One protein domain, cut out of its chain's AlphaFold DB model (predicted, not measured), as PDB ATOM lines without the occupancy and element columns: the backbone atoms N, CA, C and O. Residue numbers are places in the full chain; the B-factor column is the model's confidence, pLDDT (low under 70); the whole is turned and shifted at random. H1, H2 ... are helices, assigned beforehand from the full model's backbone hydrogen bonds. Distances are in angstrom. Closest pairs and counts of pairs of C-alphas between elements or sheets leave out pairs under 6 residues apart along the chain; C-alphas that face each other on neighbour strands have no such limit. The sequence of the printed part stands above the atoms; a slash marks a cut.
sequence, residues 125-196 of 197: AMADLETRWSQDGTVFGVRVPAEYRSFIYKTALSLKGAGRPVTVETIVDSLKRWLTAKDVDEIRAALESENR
ATOM      1  N   ALA A 125     246.922 184.468 261.096       86.81
ATOM      2  CA  ALA A 125     247.241 184.972 259.767       86.81
ATOM      3  C   ALA A 125     245.976 185.346 258.977       86.81
ATOM      4  O   ALA A 125     245.980 186.336 258.241       86.81
ATOM      5  N   MET A 126     244.881 184.597 259.136       88.69
ATOM      6  CA  MET A 126     243.582 184.955 258.553       88.69
ATOM      7  C   MET A 126     242.972 186.190 259.218       88.69
ATOM      8  O   MET A 126     242.478 187.071 258.512       88.69
ATOM      9  N   ALA A 127     243.033 186.286 260.550       89.50
ATOM     10  CA  ALA A 127     242.544 187.440 261.303       89.50
ATOM     11  C   ALA A 127     243.282 188.730 260.919       89.50
ATOM     12  O   ALA A 127     242.662 189.782 260.723       89.50
ATOM     13  N   ASP A 128     244.601 188.640 260.747       91.25
ATOM     14  CA  ASP A 128     245.432 189.740 260.268       91.25
ATOM     15  C   ASP A 128     245.018 190.195 258.865       91.25
ATOM     16  O   ASP A 128     244.943 191.398 258.596       91.25
ATOM     17  N   LEU A 129     244.726 189.253 257.960       93.19
ATOM     18  CA  LEU A 129     244.240 189.581 256.621       93.19
ATOM     19  C   LEU A 129     242.856 190.230 256.644       93.19
ATOM     20  O   LEU A 129     242.672 191.237 255.961       93.19
ATOM     21  N   GLU A 130     241.915 189.721 257.443       94.12
ATOM     22  CA  GLU A 130     240.582 190.328 257.570       94.12
ATOM     23  C   GLU A 130     240.665 191.738 258.158       94.12
ATOM     24  O   GLU A 130     239.973 192.647 257.693       94.12
ATOM     25  N   THR A 131     241.553 191.952 259.129       92.88
ATOM     26  CA  THR A 131     241.783 193.274 259.721       92.88
ATOM     27  C   THR A 131     242.329 194.254 258.686       92.88
ATOM     28  O   THR A 131     241.800 195.357 258.556       92.88
ATOM     29  N   ARG A 132     243.356 193.860 257.921       91.69
ATOM     30  CA  ARG A 132     243.938 194.706 256.862       91.69
ATOM     31  C   ARG A 132     242.915 195.026 255.781       91.69
ATOM     32  O   ARG A 132     242.696 196.193 255.469       91.69
ATOM     33  N   TRP A 133     242.224 194.007 255.284       95.88
ATOM     34  CA  TRP A 133     241.201 194.189 254.266       95.88
ATOM     35  C   TRP A 133     240.071 195.104 254.756       95.88
ATOM     36  O   TRP A 133     239.623 195.976 254.018       95.88
ATOM     37  N   SER A 134     239.652 194.986 256.017       94.25
ATOM     38  CA  SER A 134     238.620 195.862 256.589       94.25
ATOM     39  C   SER A 134     239.057 197.329 256.696       94.25
ATOM     40  O   SER A 134     238.201 198.212 256.737       94.25
ATOM     41  N   GLN A 135     240.363 197.608 256.759       94.69
ATOM     42  CA  GLN A 135     240.896 198.969 256.866       94.69
ATOM     43  C   GLN A 135     240.974 199.680 255.514       94.69
ATOM     44  O   GLN A 135     240.587 200.844 255.419       94.69
ATOM     45  N   ASP A 136     241.487 199.012 254.480       93.25
ATOM     46  CA  ASP A 136     241.776 199.660 253.192       93.25
ATOM     47  C   ASP A 136     241.391 198.838 251.949       93.25
ATOM     48  O   ASP A 136     241.603 199.281 250.813       93.25
ATOM     49  N   GLY A 137     240.771 197.676 252.149       94.38
ATOM     50  CA  GLY A 137     240.351 196.759 251.095       94.38
ATOM     51  C   GLY A 137     241.488 195.920 250.518       94.38
ATOM     52  O   GLY A 137     241.299 195.316 249.458       94.38
ATOM     53  N   THR A 138     242.669 195.886 251.151       94.56
ATOM     54  CA  THR A 138     243.846 195.215 250.589       94.56
ATOM     55  C   THR A 138     244.241 193.917 251.291       94.56
ATOM     56  O   THR A 138     244.071 193.725 252.492       94.56
ATOM     57  N   VAL A 139     244.835 193.015 250.510       93.75
ATOM     58  CA  VAL A 139     245.492 191.783 250.955       93.75
ATOM     59  C   VAL A 139     246.910 191.808 250.408       93.75
ATOM     60  O   VAL A 139     247.117 191.727 249.199       93.75
ATOM     61  N   PHE A 140     247.895 191.974 251.293       93.31
ATOM     62  CA  PHE A 140     249.309 192.152 250.921       93.31
ATOM     63  C   PHE A 140     249.538 193.213 249.821       93.31
ATOM     64  O   PHE A 140     250.404 193.046 248.967       93.31
ATOM     65  N   GLY A 141     248.773 194.310 249.851       92.25
ATOM     66  CA  GLY A 141     248.892 195.418 248.897       92.25
ATOM     67  C   GLY A 141     248.067 195.275 247.613       92.25
ATOM     68  O   GLY A 141     248.050 196.206 246.816       92.25
ATOM     69  N   VAL A 142     247.354 194.162 247.417       95.75
ATOM     70  CA  VAL A 142     246.390 193.994 246.316       95.75
ATOM     71  C   VAL A 142     245.000 194.376 246.813       95.75
ATOM     72  O   VAL A 142     244.552 193.813 247.809       95.75
ATOM     73  N   ARG A 143     244.296 195.292 246.137       96.38
ATOM     74  CA  ARG A 143     242.875 195.570 246.415       96.38
ATOM     75  C   ARG A 143     242.023 194.373 246.013       96.38
ATOM     76  O   ARG A 143     242.161 193.865 244.899       96.38
ATOM     77  N   VAL A 144     241.162 193.917 246.914       95.94
ATOM     78  CA  VAL A 144     240.370 192.698 246.735       95.94
ATOM     79  C   VAL A 144     238.879 193.002 246.911       95.94
ATOM     80  O   VAL A 144     238.494 193.478 247.980       95.94
ATOM     81  N   PRO A 145     238.022 192.691 245.920       94.75
ATOM     82  CA  PRO A 145     236.573 192.798 246.068       94.75
ATOM     83  C   PRO A 145     236.040 191.953 247.233       94.75
ATOM     84  O   PRO A 145     236.523 190.846 247.499       94.75
ATOM     85  N   ALA A 146     235.019 192.466 247.921       93.50
ATOM     86  CA  ALA A 146     234.479 191.859 249.136       93.50
ATOM     87  C   ALA A 146     233.967 190.429 248.917       93.50
ATOM     88  O   ALA A 146     234.133 189.580 249.790       93.50
ATOM     89  N   GLU A 147     233.379 190.164 247.755       93.19
ATOM     90  CA  GLU A 147     232.822 188.876 247.350       93.19
ATOM     91  C   GLU A 147     233.883 187.781 247.154       93.19
ATOM     92  O   GLU A 147     233.564 186.597 247.259       93.19
ATOM     93  N   TYR A 148     235.147 188.154 246.919       92.56
ATOM     94  CA  TYR A 148     236.240 187.209 246.663       92.56
ATOM     95  C   TYR A 148     237.258 187.122 247.808       92.56
ATOM     96  O   TYR A 148     238.142 186.261 247.772       92.56
ATOM     97  N   ARG A 149     237.146 187.966 248.844       91.50
ATOM     98  CA  ARG A 149     238.190 188.130 249.873       91.50
ATOM     99  C   ARG A 149     238.574 186.837 250.589       91.50
ATOM    100  O   ARG A 149     239.742 186.461 250.568       91.50
ATOM    101  N   SER A 150     237.606 186.084 251.113       85.19
ATOM    102  CA  SER A 150     237.881 184.855 251.872       85.19
ATOM    103  C   SER A 150     238.539 183.773 251.010       85.19
ATOM    104  O   SER A 150     239.334 182.969 251.497       85.19
ATOM    105  N   PHE A 151     238.229 183.755 249.711       85.25
ATOM    106  CA  PHE A 151     238.847 182.842 248.755       85.25
ATOM    107  C   PHE A 151     240.284 183.268 248.409       85.25
ATOM    108  O   PHE A 151     241.189 182.433 248.319       85.25
ATOM    109  N   ILE A 152     240.519 184.577 248.288       92.56
ATOM    110  CA  ILE A 152     241.842 185.140 248.006       92.56
ATOM    111  C   ILE A 152     242.780 185.031 249.208       92.56
ATOM    112  O   ILE A 152     243.965 184.804 248.989       92.56
ATOM    113  N   TYR A 153     242.298 185.086 250.456       92.69
ATOM    114  CA  TYR A 153     243.172 184.967 251.635       92.69
ATOM    115  C   TYR A 153     243.976 183.672 251.629       92.69
ATOM    116  O   TYR A 153     245.196 183.709 251.756       92.69
ATOM    117  N   LYS A 154     243.317 182.530 251.392       86.81
ATOM    118  CA  LYS A 154     244.002 181.229 251.324       86.81
ATOM    119  C   LYS A 154     245.067 181.215 250.234       86.81
ATOM    120  O   LYS A 154     246.187 180.774 250.466       86.81
ATOM    121  N   THR A 155     244.727 181.744 249.062       91.31
ATOM    122  CA  THR A 155     245.654 181.837 247.928       91.31
ATOM    123  C   THR A 155     246.845 182.734 248.263       91.31
ATOM    124  O   THR A 155     247.988 182.370 248.000       91.31
ATOM    125  N   ALA A 156     246.597 183.882 248.888       93.00
ATOM    126  CA  ALA A 156     247.614 184.861 249.231       93.00
ATOM    127  C   ALA A 156     248.558 184.369 250.340       93.00
ATOM    128  O   ALA A 156     249.769 184.543 250.221       93.00
ATOM    129  N   LEU A 157     248.030 183.711 251.378       90.31
ATOM    130  CA  LEU A 157     248.837 183.070 252.421       90.31
ATOM    131  C   LEU A 157     249.700 181.947 251.844       90.31
ATOM    132  O   LEU A 157     250.893 181.897 252.127       90.31
ATOM    133  N   SER A 158     249.126 181.103 250.983       87.38
ATOM    134  CA  SER A 158     249.837 180.006 250.317       87.38
ATOM    135  C   SER A 158     250.987 180.535 249.436       87.38
ATOM    136  O   SER A 158     252.130 180.106 249.580       87.38
ATOM    137  N   LEU A 159     250.739 181.573 248.622       90.81
ATOM    138  CA  LEU A 159     251.785 182.259 247.843       90.81
ATOM    139  C   LEU A 159     252.871 182.872 248.738       90.81
ATOM    140  O   LEU A 159     254.059 182.743 248.441       90.81
ATOM    141  N   LYS A 160     252.475 183.529 249.837       90.69
ATOM    142  CA  LYS A 160     253.409 184.174 250.763       90.69
ATOM    143  C   LYS A 160     254.296 183.156 251.482       90.69
ATOM    144  O   LYS A 160     255.496 183.405 251.594       90.69
ATOM    145  N   GLY A 161     253.726 182.033 251.924       85.00
ATOM    146  CA  GLY A 161     254.451 180.922 252.550       85.00
ATOM    147  C   GLY A 161     255.488 180.305 251.613       85.00
ATOM    148  O   GLY A 161     256.620 180.064 252.015       85.00
ATOM    149  N   ALA A 162     255.168 180.192 250.323       84.62
ATOM    150  CA  ALA A 162     256.114 179.747 249.300       84.62
ATOM    151  C   ALA A 162     257.106 180.826 248.824       84.62
ATOM    152  O   ALA A 162     257.817 180.629 247.837       84.62
ATOM    153  N   GLY A 163     257.144 181.994 249.476       88.69
ATOM    154  CA  GLY A 163     258.044 183.087 249.112       88.69
ATOM    155  C   GLY A 163     257.730 183.740 247.760       88.69
ATOM    156  O   GLY A 163     258.575 184.457 247.222       88.69
ATOM    157  N   ARG A 164     256.533 183.524 247.200       89.69
ATOM    158  CA  ARG A 164     256.104 184.140 245.940       89.69
ATOM    159  C   ARG A 164     255.524 185.536 246.184       89.69
ATOM    160  O   ARG A 164     254.916 185.788 247.228       89.69
ATOM    161  N   PRO A 165     255.683 186.468 245.227       94.06
ATOM    162  CA  PRO A 165     255.022 187.759 245.321       94.06
ATOM    163  C   PRO A 165     253.503 187.576 245.228       94.06
ATOM    164  O   PRO A 165     253.011 186.781 244.426       94.06
ATOM    165  N   VAL A 166     252.761 188.330 246.037       95.12
ATOM    166  CA  VAL A 166     251.296 188.382 245.981       95.12
ATOM    167  C   VAL A 166     250.912 189.541 245.063       95.12
ATOM    168  O   VAL A 166     251.001 190.701 245.453       95.12
ATOM    169  N   THR A 167     250.547 189.226 243.823       95.94
ATOM    170  CA  THR A 167     250.095 190.183 242.804       95.94
ATOM    171  C   THR A 167     248.799 189.676 242.177       95.94
ATOM    172  O   THR A 167     248.441 188.511 242.343       95.94
ATOM    173  N   VAL A 168     248.093 190.531 241.428       95.44
ATOM    174  CA  VAL A 168     246.903 190.100 240.669       95.44
ATOM    175  C   VAL A 168     247.234 188.903 239.772       95.44
ATOM    176  O   VAL A 168     246.501 187.921 239.764       95.44
ATOM    177  N   GLU A 169     248.368 188.951 239.071       94.12
ATOM    178  CA  GLU A 169     248.802 187.886 238.165       94.12
ATOM    179  C   GLU A 169     249.071 186.567 238.900       94.12
ATOM    180  O   GLU A 169     248.506 185.542 238.525       94.12
ATOM    181  N   THR A 170     249.852 186.583 239.988       94.19
ATOM    182  CA  THR A 170     250.188 185.345 240.715       94.19
ATOM    183  C   THR A 170     248.993 184.748 241.448       94.19
ATOM    184  O   THR A 170     248.875 183.523 241.526       94.19
ATOM    185  N   ILE A 171     248.072 185.585 241.942       94.69
ATOM    186  CA  ILE A 171     246.788 185.125 242.481       94.69
ATOM    187  C   ILE A 171     246.017 184.409 241.373       94.69
ATOM    188  O   ILE A 171     245.682 183.236 241.521       94.69
ATOM    189  N   VAL A 172     245.772 185.082 240.247       93.75
ATOM    190  CA  VAL A 172     244.974 184.542 239.139       93.75
ATOM    191  C   VAL A 172     245.575 183.252 238.576       93.75
ATOM    192  O   VAL A 172     244.834 182.311 238.285       93.75
ATOM    193  N   ASP A 173     246.897 183.169 238.452       91.31
ATOM    194  CA  ASP A 173     247.566 181.960 237.974       91.31
ATOM    195  C   ASP A 173     247.400 180.779 238.930       91.31
ATOM    196  O   ASP A 173     247.051 179.683 238.484       91.31
ATOM    197  N   SER A 174     247.517 181.011 240.239       90.19
ATOM    198  CA  SER A 174     247.218 179.990 241.249       90.19
ATOM    199  C   SER A 174     245.754 179.523 241.168       90.19
ATOM    200  O   SER A 174     245.457 178.328 241.270       90.19
ATOM    201  N   LEU A 175     244.813 180.435 240.884       90.06
ATOM    202  CA  LEU A 175     243.387 180.106 240.769       90.06
ATOM    203  C   LEU A 175     243.037 179.236 239.556       90.06
ATOM    204  O   LEU A 175     242.126 178.406 239.658       90.06
ATOM    205  N   LYS A 176     243.768 179.347 238.436       88.56
ATOM    206  CA  LYS A 176     243.563 178.509 237.228       88.56
ATOM    207  C   LYS A 176     243.636 177.016 237.517       88.56
ATOM    208  O   LYS A 176     243.035 176.193 236.815       88.56
ATOM    209  N   ARG A 177     244.351 176.654 238.577       85.31
ATOM    210  CA  ARG A 177     244.465 175.278 239.023       85.31
ATOM    211  C   ARG A 177     243.163 174.695 239.560       85.31
ATOM    212  O   ARG A 177     242.906 173.502 239.389       85.31
ATOM    213  N   TRP A 178     242.339 175.531 240.176       83.88
ATOM    214  CA  TRP A 178     241.173 175.103 240.942       83.88
ATOM    215  C   TRP A 178     239.873 175.415 240.211       83.88
ATOM    216  O   TRP A 178     238.983 174.565 240.131       83.88
ATOM    217  N   LEU A 179     239.797 176.582 239.578       86.62
ATOM    218  CA  LEU A 179     238.568 177.141 239.024       86.62
ATOM    219  C   LEU A 179     238.435 176.949 237.513       86.62
ATOM    220  O   LEU A 179     239.408 176.632 236.834       86.62
ATOM    221  N   THR A 180     237.224 177.096 236.977       85.75
ATOM    222  CA  THR A 180     237.034 177.060 235.520       85.75
ATOM    223  C   THR A 180     237.633 178.309 234.870       85.75
ATOM    224  O   THR A 180     237.797 179.329 235.531       85.75
ATOM    225  N   ALA A 181     237.936 178.257 233.567       87.56
ATOM    226  CA  ALA A 181     238.447 179.430 232.847       87.56
ATOM    227  C   ALA A 181     237.509 180.642 232.987       87.56
ATOM    228  O   ALA A 181     237.971 181.747 233.237       87.56
ATOM    229  N   LYS A 182     236.191 180.403 232.936       90.88
ATOM    230  CA  LYS A 182     235.173 181.439 233.118       90.88
ATOM    231  C   LYS A 182     235.281 182.114 234.490       90.88
ATOM    232  O   LYS A 182     235.360 183.334 234.549       90.88
ATOM    233  N   ASP A 183     235.311 181.335 235.572       92.12
ATOM    234  CA  ASP A 183     235.373 181.898 236.930       92.12
ATOM    235  C   ASP A 183     236.701 182.641 237.164       92.12
ATOM    236  O   ASP A 183     236.745 183.669 237.835       92.12
ATOM    237  N   VAL A 184     237.799 182.135 236.586       92.25
ATOM    238  CA  VAL A 184     239.111 182.798 236.633       92.25
ATOM    239  C   VAL A 184     239.070 184.145 235.915       92.25
ATOM    240  O   VAL A 184     239.617 185.113 236.438       92.25
ATOM    241  N   ASP A 185     238.447 184.218 234.740       94.50
ATOM    242  CA  ASP A 185     238.340 185.456 233.965       94.50
ATOM    243  C   ASP A 185     237.466 186.496 234.682       94.50
ATOM    244  O   ASP A 185     237.821 187.675 234.714       94.50
ATOM    245  N   GLU A 186     236.374 186.062 235.320       95.50
ATOM    246  CA  GLU A 186     235.524 186.923 236.154       95.50
ATOM    247  C   GLU A 186     236.311 187.515 237.336       95.50
ATOM    248  O   GLU A 186     236.336 188.735 237.518       95.50
ATOM    249  N   ILE A 187     237.029 186.677 238.094       95.00
ATOM    250  CA  ILE A 187     237.846 187.129 239.233       95.00
ATOM    251  C   ILE A 187     238.997 188.028 238.765       95.00
ATOM    252  O   ILE A 187     239.275 189.051 239.393       95.00
ATOM    253  N   ARG A 188     239.662 187.681 237.654       95.75
ATOM    254  CA  ARG A 188     240.725 188.499 237.051       95.75
ATOM    255  C   ARG A 188     240.207 189.896 236.730       95.75
ATOM    256  O   ARG A 188     240.834 190.870 237.134       95.75
ATOM    257  N   ALA A 189     239.079 189.996 236.029       96.06
ATOM    258  CA  ALA A 189     238.507 191.281 235.641       96.06
ATOM    259  C   ALA A 189     238.175 192.149 236.864       96.06
ATOM    260  O   ALA A 189     238.474 193.345 236.864       96.06
ATOM    261  N   ALA A 190     237.620 191.547 237.920       95.62
ATOM    262  CA  ALA A 190     237.313 192.250 239.161       95.62
ATOM    263  C   ALA A 190     238.585 192.769 239.859       95.62
ATOM    264  O   ALA A 190     238.665 193.946 240.209       95.62
ATOM    265  N   LEU A 191     239.620 191.930 239.985       95.88
ATOM    266  CA  LEU A 191     240.898 192.331 240.581       95.88
ATOM    267  C   LEU A 191     241.607 193.416 239.764       95.88
ATOM    268  O   LEU A 191     242.095 194.393 240.327       95.88
ATOM    269  N   GLU A 192     241.659 193.289 238.441       95.81
ATOM    270  CA  GLU A 192     242.267 194.308 237.583       95.81
ATOM    271  C   GLU A 192     241.513 195.639 237.624       95.81
ATOM    272  O   GLU A 192     242.139 196.688 237.488       95.81
ATOM    273  N   SER A 193     240.186 195.617 237.771       94.81
ATOM    274  CA  SER A 193     239.378 196.834 237.890       94.81
ATOM    275  C   SER A 193     239.706 197.592 239.177       94.81
ATOM    276  O   SER A 193     239.951 198.795 239.131       94.81
ATOM    277  N   GLU A 194     239.780 196.890 240.311       93.44
ATOM    278  CA  GLU A 194     240.101 197.485 241.615       93.44
ATOM    279  C   GLU A 194     241.534 198.040 241.689       93.44
ATOM    280  O   GLU A 194     241.793 199.025 242.375       93.44
ATOM    281  N   ASN A 195     242.481 197.429 240.972       93.31
ATOM    282  CA  ASN A 195     243.910 197.755 241.068       93.31
ATOM    283  C   ASN A 195     244.428 198.666 239.934       93.31
ATOM    284  O   ASN A 195     245.633 198.864 239.813       93.31
ATOM    285  N   ARG A 196     243.543 199.231 239.101       85.12
ATOM    286  CA  ARG A 196     243.891 200.142 237.988       85.12
ATOM    287  C   ARG A 196     244.059 201.621 238.387       85.12
ATOM    288  O   ARG A 196     244.133 202.470 237.501       85.12
TER     289      ARG A 196
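This is residues 125 to 196 of the 197 residues of an uncharacterized protein of Actinobacteria bacterium (UniProt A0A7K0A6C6). A helical hairpin, H3 and H4 running side by side in opposite directions, packs on one side of a crosswise helix, H2, while H1 lies on the other side of H2 at the far end of the domain. Between H1 and H2 the chain makes a long loop with a small strand-like turn, and the turn of the hairpin, residues 177 to 182, sticks out. The printed part has 72 residues with four named helices, in the order H1, H2, H3, H4, and no named strand; the class is all helix. It is compact, with a radius of gyration of the C-alphas of 11.2 A, and its C-alphas span 30 by 26 by 18 A.

H1, residues 125 to 136, and H2, residues 149 to 161, only just touch, with 3 pairs of C-alphas within 8 A. H1 touches H2 with residues 125 to 129 alone, and H2 touches H1 with residues 153 to 157 alone; the closest C-alphas of the two, those of Leu 129 and Tyr 153, are 6.9 A apart. The two run opposite ways at a steep tilt of 59 degrees. H2 also touches H3, residues 168 to 176, about perpendicular at 81 degrees, and their closest C-alphas, of Thr 155 and Ile 171, are 6.5 A apart. H3 touches H4, residues 181 to 194, at a shallow tilt of 16 degrees, opposite ways, and the two form a helical hairpin; their closest C-alphas, of Val 172 and Arg 188, are 6.2 A apart. The helix packing is mostly crossed, but only just: of 3 touching pairs, 1 is at a shallow tilt. H1 is apart from H3 and H4, and H2 is apart from H4. In H1, H3 and H4 every O i to N i+4 pair is within hydrogen-bond range; in H2, 7 of 9 are.

H1 begins at C-alpha 125, (247.241, 184.972, 259.767), and measures 17.0 A from first to last C-alpha. In the stretch after it, residues 138 to 139 pair antiparallel with residues 142 to 143. H2 measures 18.0 A and begins at C-alpha 149, (238.190, 188.130, 249.873). H3 measures 12.5 A. H4, the longest helix with 14 residues, measures 20.1 A and ends at C-alpha 194, (240.101, 197.485, 241.615).

The two C-alphas farthest apart, of Gln 135 and Ala 181, are 31.1 A apart. The printed part has no cut. The link from H1 to H2, 12 residues, is long; that from H2 to H3, 6 residues, is short; that from H3 to H4, 4 residues, is tight. Residues 177 to 182, of which 181 to 182 belong to H4, stand free. The mean pLDDT of the printed part is 91.9, and no printed residue is under 70.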